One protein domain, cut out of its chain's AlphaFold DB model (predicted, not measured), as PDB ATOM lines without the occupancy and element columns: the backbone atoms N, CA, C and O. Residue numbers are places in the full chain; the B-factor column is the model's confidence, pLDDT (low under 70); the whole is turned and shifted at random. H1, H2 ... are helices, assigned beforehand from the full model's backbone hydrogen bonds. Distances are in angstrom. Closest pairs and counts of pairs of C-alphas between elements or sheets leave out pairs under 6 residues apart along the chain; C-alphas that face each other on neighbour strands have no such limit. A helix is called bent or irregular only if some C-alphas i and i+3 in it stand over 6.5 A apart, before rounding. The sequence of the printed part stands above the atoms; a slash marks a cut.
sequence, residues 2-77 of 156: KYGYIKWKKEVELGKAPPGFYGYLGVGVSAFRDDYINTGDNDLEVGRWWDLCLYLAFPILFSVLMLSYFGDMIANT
ATOM      1  N   LYS A   2     125.030 113.093 113.739       82.94
ATOM      2  CA  LYS A   2     124.666 113.618 112.399       82.94
ATOM      3  C   LYS A   2     123.556 114.677 112.448       82.94
ATOM      4  O   LYS A   2     123.688 115.718 111.821       82.94
ATOM      5  N   TYR A   3     122.510 114.432 113.241       86.38
ATOM      6  CA  TYR A   3     121.401 115.372 113.437       86.38
ATOM      7  C   TYR A   3     121.869 116.746 113.939       86.38
ATOM      8  O   TYR A   3     121.683 117.752 113.259       86.38
ATOM      9  N   GLY A   4     122.556 116.767 115.085       86.88
ATOM     10  CA  GLY A   4     123.086 117.994 115.680       86.88
ATOM     11  C   GLY A   4     124.050 118.746 114.764       86.88
ATOM     12  O   GLY A   4     123.978 119.966 114.662       86.88
ATOM     13  N   TYR A   5     124.898 118.025 114.024       88.88
ATOM     14  CA  TYR A   5     125.794 118.628 113.036       88.88
ATOM     15  C   TYR A   5     125.032 119.306 111.889       88.88
ATOM     16  O   TYR A   5     125.351 120.439 111.536       88.88
ATOM     17  N   ILE A   6     124.005 118.650 111.335       92.75
ATOM     18  CA  ILE A   6     123.168 119.219 110.267       92.75
ATOM     19  C   ILE A   6     122.413 120.454 110.768       92.75
ATOM     20  O   ILE A   6     122.401 121.473 110.079       92.75
ATOM     21  N   LYS A   7     121.824 120.392 111.972       90.94
ATOM     22  CA  LYS A   7     121.105 121.527 112.569       90.94
ATOM     23  C   LYS A   7     122.037 122.715 112.781       90.94
ATOM     24  O   LYS A   7     121.748 123.805 112.303       90.94
ATOM     25  N   TRP A   8     123.187 122.497 113.422       94.06
ATOM     26  CA  TRP A   8     124.186 123.546 113.619       94.06
ATOM     27  C   TRP A   8     124.645 124.155 112.290       94.06
ATOM     28  O   TRP A   8     124.666 125.375 112.163       94.06
ATOM     29  N   LYS A   9     124.949 123.330 111.281       94.19
ATOM     30  CA  LYS A   9     125.369 123.820 109.964       94.19
ATOM     31  C   LYS A   9     124.306 124.720 109.325       94.19
ATOM     32  O   LYS A   9     124.642 125.792 108.833       94.19
ATOM     33  N   LYS A  10     123.031 124.329 109.402       94.56
ATOM     34  CA  LYS A  10     121.905 125.140 108.920       94.56
ATOM     35  C   LYS A  10     121.795 126.473 109.671       94.56
ATOM     36  O   LYS A  10     121.584 127.507 109.051       94.56
ATOM     37  N   GLU A  11     121.969 126.474 110.990       92.62
ATOM     38  CA  GLU A  11     121.944 127.706 111.795       92.62
ATOM     39  C   GLU A  11     123.136 128.633 111.492       92.62
ATOM     40  O   GLU A  11     122.987 129.854 111.515       92.62
ATOM     41  N   VAL A  12     124.303 128.077 111.148       95.12
ATOM     42  CA  VAL A  12     125.454 128.852 110.652       95.12
ATOM     43  C   VAL A  12     125.151 129.469 109.285       95.12
ATOM     44  O   VAL A  12     125.405 130.654 109.088       95.12
ATOM     45  N   GLU A  13     124.572 128.703 108.357       95.00
ATOM     46  CA  GLU A  13     124.161 129.191 107.028       95.00
ATOM     47  C   GLU A  13     123.113 130.314 107.120       95.00
ATOM     48  O   GLU A  13     123.126 131.246 106.321       95.00
ATOM     49  N   LEU A  14     122.242 130.262 108.131       95.12
ATOM     50  CA  LEU A  14     121.248 131.298 108.425       95.12
ATOM     51  C   LEU A  14     121.810 132.501 109.206       95.12
ATOM     52  O   LEU A  14     121.058 133.427 109.506       95.12
ATOM     53  N   GLY A  15     123.098 132.495 109.571       92.12
ATOM     54  CA  GLY A  15     123.736 133.562 110.351       92.12
ATOM     55  C   GLY A  15     123.291 133.632 111.818       92.12
ATOM     56  O   GLY A  15     123.508 134.647 112.477       92.12
ATOM     57  N   LYS A  16     122.660 132.573 112.336       91.62
ATOM     58  CA  LYS A  16     122.098 132.498 113.696       91.62
ATOM     59  C   LYS A  16     123.034 131.843 114.709       91.62
ATOM     60  O   LYS A  16     122.863 132.035 115.911       91.62
ATOM     61  N   ALA A  17     124.023 131.084 114.242       91.62
ATOM     62  CA  ALA A  17     125.018 130.432 115.085       91.62
ATOM     63  C   ALA A  17     126.445 130.734 114.604       91.62
ATOM     64  O   ALA A  17     126.678 130.844 113.397       91.62
ATOM     65  N   PRO A  18     127.429 130.835 115.517       92.31
ATOM     66  CA  PRO A  18     128.819 130.993 115.121       92.31
ATOM     67  C   PRO A  18     129.345 129.722 114.427       92.31
ATOM     68  O   PRO A  18     128.956 128.603 114.791       92.31
ATOM     69  N   PRO A  19     130.249 129.859 113.443       93.38
ATOM     70  CA  PRO A  19     130.943 128.719 112.860       93.38
ATOM     71  C   PRO A  19     131.975 128.124 113.837       93.38
ATOM     72  O   PRO A  19     132.275 128.674 114.898       93.38
ATOM     73  N   GLY A  20     132.554 126.984 113.455       90.75
ATOM     74  CA  GLY A  20     133.564 126.271 114.233       90.75
ATOM     75  C   GLY A  20     133.039 125.455 115.422       90.75
ATOM     76  O   GLY A  20     131.842 125.335 115.681       90.75
ATOM     77  N   PHE A  21     133.990 124.873 116.155       87.50
ATOM     78  CA  PHE A  21     133.731 123.932 117.248       87.50
ATOM     79  C   PHE A  21     132.896 124.541 118.383       87.50
ATOM     80  O   PHE A  21     131.995 123.889 118.903       87.50
ATOM     81  N   TYR A  22     133.139 125.809 118.721       85.31
ATOM     82  CA  TYR A  22     132.386 126.515 119.757       85.31
ATOM     83  C   TYR A  22     130.889 126.619 119.423       85.31
ATOM     84  O   TYR A  22     130.044 126.331 120.268       85.31
ATOM     85  N   GLY A  23     130.549 126.958 118.175       87.75
ATOM     86  CA  GLY A  23     129.154 126.991 117.734       87.75
ATOM     87  C   GLY A  23     128.503 125.614 117.716       87.75
ATOM     88  O   GLY A  23     127.347 125.474 118.115       87.75
ATOM     89  N   TYR A  24     129.261 124.579 117.344       87.69
ATOM     90  CA  TYR A  24     128.776 123.204 117.397       87.69
ATOM     91  C   TYR A  24     128.475 122.750 118.835       87.69
ATOM     92  O   TYR A  24     127.428 122.150 119.072       87.69
ATOM     93  N   LEU A  25     129.323 123.088 119.812       84.88
ATOM     94  CA  LEU A  25     129.052 122.819 121.230       84.88
ATOM     95  C   LEU A  25     127.841 123.597 121.770       84.88
ATOM     96  O   LEU A  25     127.175 123.140 122.696       84.88
ATOM     97  N   GLY A  26     127.570 124.781 121.218       83.19
ATOM     98  CA  GLY A  26     126.444 125.619 121.623       83.19
ATOM     99  C   GLY A  26     125.095 125.148 121.085       83.19
ATOM    100  O   GLY A  26     124.125 125.157 121.830       83.19
ATOM    101  N   VAL A  27     125.045 124.755 119.809       87.00
ATOM    102  CA  VAL A  27     123.790 124.494 119.078       87.00
ATOM    103  C   VAL A  27     123.672 123.040 118.634       87.00
ATOM    104  O   VAL A  27     122.596 122.453 118.682       87.00
ATOM    105  N   GLY A  28     124.768 122.434 118.183       86.25
ATOM    106  CA  GLY A  28     124.750 121.077 117.643       86.25
ATOM    107  C   GLY A  28     124.614 120.009 118.722       86.25
ATOM    108  O   GLY A  28     123.859 119.055 118.552       86.25
ATOM    109  N   VAL A  29     125.319 120.172 119.841       86.38
ATOM    110  CA  VAL A  29     125.274 119.227 120.965       86.38
ATOM    111  C   VAL A  29     123.901 119.235 121.645       86.38
ATOM    112  O   VAL A  29     123.343 118.160 121.879       86.38
ATOM    113  N   SER A  30     123.327 120.423 121.875       87.88
ATOM    114  CA  SER A  30     122.029 120.572 122.547       87.88
ATOM    115  C   SER A  30     120.834 120.250 121.649       87.88
ATOM    116  O   SER A  30     119.767 119.931 122.160       87.88
ATOM    117  N   ALA A  31     121.008 120.267 120.318       87.94
ATOM    118  CA  ALA A  31     119.944 120.027 119.340       87.94
ATOM    119  C   ALA A  31     119.073 118.809 119.668       87.94
ATOM    120  O   ALA A  31     117.854 118.872 119.586       87.94
ATOM    121  N   PHE A  32     119.702 117.696 120.046       87.44
ATOM    122  CA  PHE A  32     118.968 116.471 120.349       87.44
ATOM    123  C   PHE A  32     118.089 116.621 121.595       87.44
ATOM    124  O   PHE A  32     116.938 116.199 121.593       87.44
ATOM    125  N   ARG A  33     118.630 117.235 122.648       89.69
ATOM    126  CA  ARG A  33     117.890 117.493 123.877       89.69
ATOM    127  C   ARG A  33     116.729 118.444 123.611       89.69
ATOM    128  O   ARG A  33     115.619 118.169 124.040       89.69
ATOM    129  N   ASP A  34     116.976 119.521 122.878       89.81
ATOM    130  CA  ASP A  34     115.974 120.555 122.623       89.81
ATOM    131  C   ASP A  34     114.812 120.034 121.766       89.81
ATOM    132  O   ASP A  34     113.664 120.346 122.052       89.81
ATOM    133  N   ASP A  35     115.092 119.204 120.757       88.38
ATOM    134  CA  ASP A  35     114.069 118.785 119.790       88.38
ATOM    135  C   ASP A  35     113.384 117.453 120.141       88.38
ATOM    136  O   ASP A  35     112.260 117.218 119.700       88.38
ATOM    137  N   TYR A  36     114.042 116.569 120.904       85.62
ATOM    138  CA  TYR A  36     113.520 115.227 121.215       85.62
ATOM    139  C   TYR A  36     113.284 114.959 122.703       85.62
ATOM    140  O   TYR A  36     112.525 114.048 123.023       85.62
ATOM    141  N   ILE A  37     113.941 115.692 123.608       85.44
ATOM    142  CA  ILE A  37     113.777 115.497 125.059       85.44
ATOM    143  C   ILE A  37     112.916 116.598 125.653       85.44
ATOM    144  O   ILE A  37     112.017 116.305 126.421       85.44
ATOM    145  N   ASN A  38     113.144 117.856 125.301       89.44
ATOM    146  CA  ASN A  38     112.368 118.982 125.811       89.44
ATOM    147  C   ASN A  38     111.219 119.308 124.850       89.44
ATOM    148  O   ASN A  38     111.103 120.421 124.345       89.44
ATOM    149  N   THR A  39     110.391 118.306 124.555       85.44
ATOM    150  CA  THR A  39     109.172 118.486 123.762       85.44
ATOM    151  C   THR A  39     108.084 119.165 124.593       85.44
ATOM    152  O   THR A  39     108.065 119.022 125.812       85.44
ATOM    153  N   GLY A  40     107.146 119.860 123.941       79.62
ATOM    154  CA  GLY A  40     106.109 120.652 124.623       79.62
ATOM    155  C   GLY A  40     105.176 119.870 125.559       79.62
ATOM    156  O   GLY A  40     104.554 120.480 126.419       79.62
ATOM    157  N   ASP A  41     105.116 118.543 125.419       82.56
ATOM    158  CA  ASP A  41     104.293 117.654 126.250       82.56
ATOM    159  C   ASP A  41     105.032 117.098 127.488       82.56
ATOM    160  O   ASP A  41     104.462 116.299 128.228       82.56
ATOM    161  N   ASN A  42     106.301 117.468 127.717       81.38
ATOM    162  CA  ASN A  42     107.086 116.948 128.842       81.38
ATOM    163  C   ASN A  42     107.048 117.879 130.062       81.38
ATOM    164  O   ASN A  42     107.427 119.044 129.979       81.38
ATOM    165  N   ASP A  43     106.691 117.324 131.224       85.62
ATOM    166  CA  ASP A  43     106.610 118.054 132.503       85.62
ATOM    167  C   ASP A  43     107.977 118.505 133.059       85.62
ATOM    168  O   ASP A  43     108.051 119.373 133.930       85.62
ATOM    169  N   LEU A  44     109.073 117.891 132.599       83.88
ATOM    170  CA  LEU A  44     110.429 118.150 133.080       83.88
ATOM    171  C   LEU A  44     111.337 118.587 131.931       83.88
ATOM    172  O   LEU A  44     111.659 117.798 131.044       83.88
ATOM    173  N   GLU A  45     111.820 119.827 132.005       86.88
ATOM    174  CA  GLU A  45     112.822 120.350 131.079       86.88
ATOM    175  C   GLU A  45     114.240 120.007 131.543       86.88
ATOM    176  O   GLU A  45     114.692 120.351 132.642       86.88
ATOM    177  N   VAL A  46     114.986 119.343 130.670       89.00
ATOM    178  CA  VAL A  46     116.361 118.935 130.926       89.00
ATOM    179  C   VAL A  46     117.327 120.063 130.544       89.00
ATOM    180  O   VAL A  46     117.308 120.590 129.433       89.00
ATOM    181  N   GLY A  47     118.209 120.433 131.476       88.69
ATOM    182  CA  GLY A  47     119.197 121.509 131.316       88.69
ATOM    183  C   GLY A  47     120.479 121.095 130.576       88.69
ATOM    184  O   GLY A  47     120.646 119.954 130.155       88.69
ATOM    185  N   ARG A  48     121.417 122.039 130.361       86.50
ATOM    186  CA  ARG A  48     122.652 121.800 129.554       86.50
ATOM    187  C   ARG A  48     123.651 120.869 130.245       86.50
ATOM    188  O   ARG A  48     124.586 120.381 129.623       86.50
ATOM    189  N   TRP A  49     123.448 120.610 131.534       88.25
ATOM    190  CA  TRP A  49     124.218 119.627 132.289       88.25
ATOM    191  C   TRP A  49     124.077 118.220 131.692       88.25
ATOM    192  O   TRP A  49     125.027 117.446 131.725       88.25
ATOM    193  N   TRP A  50     122.930 117.912 131.084       87.88
ATOM    194  CA  TRP A  50     122.694 116.619 130.451       87.88
ATOM    195  C   TRP A  50     123.557 116.418 129.206       87.88
ATOM    196  O   TRP A  50     124.094 115.331 129.001       87.88
ATOM    197  N   ASP A  51     123.782 117.484 128.435       87.44
ATOM    198  CA  ASP A  51     124.705 117.465 127.301       87.44
ATOM    199  C   ASP A  51     126.120 117.104 127.775       87.44
ATOM    200  O   ASP A  51     126.780 116.247 127.196       87.44
ATOM    201  N   LEU A  52     126.577 117.682 128.890       86.00
ATOM    202  CA  LEU A  52     127.864 117.319 129.491       86.00
ATOM    203  C   LEU A  52     127.884 115.845 129.934       86.00
ATOM    204  O   LEU A  52     128.866 115.139 129.695       86.00
ATOM    205  N   CYS A  53     126.801 115.366 130.550       88.81
ATOM    206  CA  CYS A  53     126.683 113.973 130.970       88.81
ATOM    207  C   CYS A  53     126.785 113.007 129.785       88.81
ATOM    208  O   CYS A  53     127.569 112.064 129.844       88.81
ATOM    209  N   LEU A  54     126.043 113.240 128.702       87.38
ATOM    210  CA  LEU A  54     126.049 112.338 127.551       87.38
ATOM    211  C   LEU A  54     127.296 112.450 126.681       87.38
ATOM    212  O   LEU A  54     127.772 111.438 126.175       87.38
ATOM    213  N   TYR A  55     127.801 113.660 126.461       82.31
ATOM    214  CA  TYR A  55     128.872 113.881 125.491       82.31
ATOM    215  C   TYR A  55     130.267 113.781 126.103       82.31
ATOM    216  O   TYR A  55     131.224 113.550 125.366       82.31
ATOM    217  N   LEU A  56     130.399 113.933 127.424       86.25
ATOM    218  CA  LEU A  56     131.687 113.862 128.110       86.25
ATOM    219  C   LEU A  56     131.718 112.773 129.182       86.25
ATOM    220  O   LEU A  56     132.564 111.882 129.115       86.25
ATOM    221  N   ALA A  57     130.803 112.816 130.155       90.94
ATOM    222  CA  ALA A  57     130.870 111.898 131.292       90.94
ATOM    223  C   ALA A  57     130.656 110.443 130.860       90.94
ATOM    224  O   ALA A  57     131.442 109.575 131.228       90.94
ATOM    225  N   PHE A  58     129.641 110.178 130.036       92.75
ATOM    226  CA  PHE A  58     129.331 108.832 129.572       92.75
ATOM    227  C   PHE A  58     130.480 108.213 128.753       92.75
ATOM    228  O   PHE A  58     130.908 107.123 129.123       92.75
ATOM    229  N   PRO A  59     131.068 108.875 127.731       92.69
ATOM    230  CA  PRO A  59     132.217 108.328 127.010       92.69
ATOM    231  C   PRO A  59     133.425 108.050 127.901       92.69
ATOM    232  O   PRO A  59     134.083 107.026 127.722       92.69
ATOM    233  N   ILE A  60     133.713 108.926 128.869       96.06
ATOM    234  CA  ILE A  60     134.827 108.726 129.803       96.06
ATOM    235  C   ILE A  60     134.551 107.527 130.707       96.06
ATOM    236  O   ILE A  60     135.381 106.627 130.785       96.06
ATOM    237  N   LEU A  61     133.385 107.485 131.355       96.75
ATOM    238  CA  LEU A  61     133.000 106.389 132.245       96.75
ATOM    239  C   LEU A  61     132.965 105.056 131.498       96.75
ATOM    240  O   LEU A  61     133.522 104.074 131.978       96.75
ATOM    241  N   PHE A  62     132.377 105.037 130.301       96.31
ATOM    242  CA  PHE A  62     132.365 103.872 129.427       96.31
ATOM    243  C   PHE A  62     133.785 103.430 129.076       96.31
ATOM    244  O   PHE A  62     134.096 102.253 129.197       96.31
ATOM    245  N   SER A  63     134.669 104.357 128.703       97.19
ATOM    246  CA  SER A  63     136.058 104.028 128.366       97.19
ATOM    247  C   SER A  63     136.813 103.472 129.565       97.19
ATOM    248  O   SER A  63     137.469 102.446 129.440       97.19
ATOM    249  N   VAL A  64     136.695 104.099 130.738       97.94
ATOM    250  CA  VAL A  64     137.326 103.611 131.972       97.94
ATOM    251  C   VAL A  64     136.806 102.218 132.308       97.94
ATOM    252  O   VAL A  64     137.608 101.319 132.539       97.94
ATOM    253  N   LEU A  65     135.490 102.007 132.273       97.44
ATOM    254  CA  LEU A  65     134.880 100.713 132.566       97.44
ATOM    255  C   LEU A  65     135.336  99.641 131.571       97.44
ATOM    256  O   LEU A  65     135.807  98.588 131.980       97.44
ATOM    257  N   MET A  66     135.243  99.921 130.271       96.69
ATOM    258  CA  MET A  66     135.600  98.971 129.219       96.69
ATOM    259  C   MET A  66     137.089  98.644 129.237       96.69
ATOM    260  O   MET A  66     137.459  97.476 129.235       96.69
ATOM    261  N   LEU A  67     137.956  99.657 129.289       97.69
ATOM    262  CA  LEU A  67     139.401  99.444 129.288       97.69
ATOM    263  C   LEU A  67     139.872  98.760 130.570       97.69
ATOM    264  O   LEU A  67     140.738  97.896 130.491       97.69
ATOM    265  N   SER A  68     139.304  99.101 131.731       97.31
ATOM    266  CA  SER A  68     139.664  98.425 132.983       97.31
ATOM    267  C   SER A  68     139.186  96.977 132.997       97.31
ATOM    268  O   SER A  68     139.986  96.095 133.275       97.31
ATOM    269  N   TYR A  69     137.933  96.708 132.626       95.19
ATOM    270  CA  TYR A  69     137.379  95.356 132.602       95.19
ATOM    271  C   TYR A  69     138.103  94.444 131.601       95.19
ATOM    272  O   TYR A  69     138.582  93.371 131.966       95.19
ATOM    273  N   PHE A  70     138.223  94.868 130.338       96.06
ATOM    274  CA  PHE A  70     138.887  94.054 129.317       96.06
ATOM    275  C   PHE A  70     140.405  94.006 129.521       96.06
ATOM    276  O   PHE A  70     141.012  92.971 129.260       96.06
ATOM    277  N   GLY A  71     141.015  95.087 130.013       96.62
ATOM    278  CA  GLY A  71     142.435  95.117 130.354       96.62
ATOM    279  C   GLY A  71     142.779  94.148 131.483       96.62
ATOM    280  O   GLY A  71     143.715  93.365 131.342       96.62
ATOM    281  N   ASP A  72     141.988  94.146 132.559       96.38
ATOM    282  CA  ASP A  72     142.131  93.204 133.672       96.38
ATOM    283  C   ASP A  72     141.954  91.754 133.206       96.38
ATOM    284  O   ASP A  72     142.800  90.904 133.475       96.38
ATOM    285  N   MET A  73     140.917  91.481 132.410       95.81
ATOM    286  CA  MET A  73     140.675  90.146 131.866       95.81
ATOM    287  C   MET A  73     141.845  89.646 131.003       95.81
ATOM    288  O   MET A  73     142.254  88.497 131.152       95.81
ATOM    289  N   ILE A  74     142.409  90.490 130.130       96.44
ATOM    290  CA  ILE A  74     143.562  90.126 129.288       96.44
ATOM    291  C   ILE A  74     144.811  89.854 130.132       96.44
ATOM    292  O   ILE A  74     145.567  88.940 129.813       96.44
ATOM    293  N   ALA A  75     145.035  90.634 131.189       96.88
ATOM    294  CA  ALA A  75     146.224  90.507 132.025       96.88
ATOM    295  C   ALA A  75     146.157  89.316 132.994       96.88
ATOM    296  O   ALA A  75     147.188  88.711 133.280       96.88
ATOM    297  N   ASN A  76     144.963  88.989 133.498       96.56
ATOM    298  CA  ASN A  76     144.799  88.117 134.663       96.56
ATOM    299  C   ASN A  76     144.017  86.820 134.386       96.56
ATOM    300  O   ASN A  76     143.787  86.040 135.310       96.56
ATOM    301  N   THR A  77     143.619  86.557 133.138       95.75
ATOM    302  CA  THR A  77     142.919  85.317 132.763       95.75
ATOM    303  C   THR A  77     143.826  84.400 131.951       95.75
ATOM    304  O   THR A  77     144.277  84.754 130.863       95.75
TER     305      THR A  77
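AT A GLANCE: This is residues 2 to 77 of the 156 residues of an uncharacterized protein of Candidatus Poseidoniales archaeon (UniProt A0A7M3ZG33). One long helix, H4, sticks out as an arm from a small head of three short helices, H1, H2 and H3. In the head, H1 crosses H2, and residues 3 to 8 of H1 pack on both H2 and H3, while the link from H3 to H4 makes a loop whose residues 39 to 44 stick out from the head. The printed part has 76 residues with four named helices, in the order H1, H2, H3, H4, and no named strand; the class is all helix. The whole is only just extended, close to loose, with a radius of gyration of the C-alphas of 17.2 A, and its outline is flat, spanning 56 by 33 by 17 A, with the H4 arm making the length.

HOW THE PARTS SIT: H1, residues 2 to 13, touches H2, residues 20 to 28, with residues 3 to 8 alone. Their closest C-alphas, those of Gly 4 and Gly 28, are 4.0 A apart. H1 and H2 run opposite ways at a steep tilt of 68 degrees, only just short of about perpendicular. H1 also touches H3, residues 31 to 37, again with residues 3 to 8 alone. The closest C-alphas of H1 and H3 are those of Gly 4 and Ala 31, 5.2 A apart, and the two helices run opposite ways at a steep tilt of 51 degrees. H2 and H3 meet only through their link. H4, residues 49 to 76, touches no helix. It is close to H3 but not clearly touching, with the closest C-alphas, those of Arg 33 and Asp 51, 7.6 A apart, and the two are about perpendicular at 89 degrees. H1 and H2 are both apart from H4. In H1, H2 and H3 every O i to N i+4 pair is within hydrogen-bond range; in H4 22 of 24 are.

IN THESE COORDINATES: H1 begins at C-alpha 2 (124.666, 113.618, 112.399) and is 16.5 A long from first to last C-alpha. H2 measures 10.8 A. H3 measures 9.6 A and is neither bent nor irregular, but only just: C-alphas 34 and 37 are 6.0 A apart. H4 begins at C-alpha 49 (124.218, 119.627, 132.289), ends at C-alpha 76 (144.799, 88.117, 134.663) and measures 37.7 A. H4 has a kink of 31 degrees near residue 56 and is only just irregular, with C-alphas 55 and 58 6.51 A apart.

THE WHOLE: The two C-alphas farthest apart, those of Gly 15 and Thr 77, are 56.5 A apart. Residues 39 to 44 and 62 to 77, of which 62 to 76 belong to H4, stand free; the body without them spans 35 by 23 by 17 A. The link from H1 to H2 is short, that from H2 to H3 tight, and that from H3 to H4 long, with 11 residues. The printed part has no cut. Its mean pLDDT is 90.4, and no printed residue is under 70.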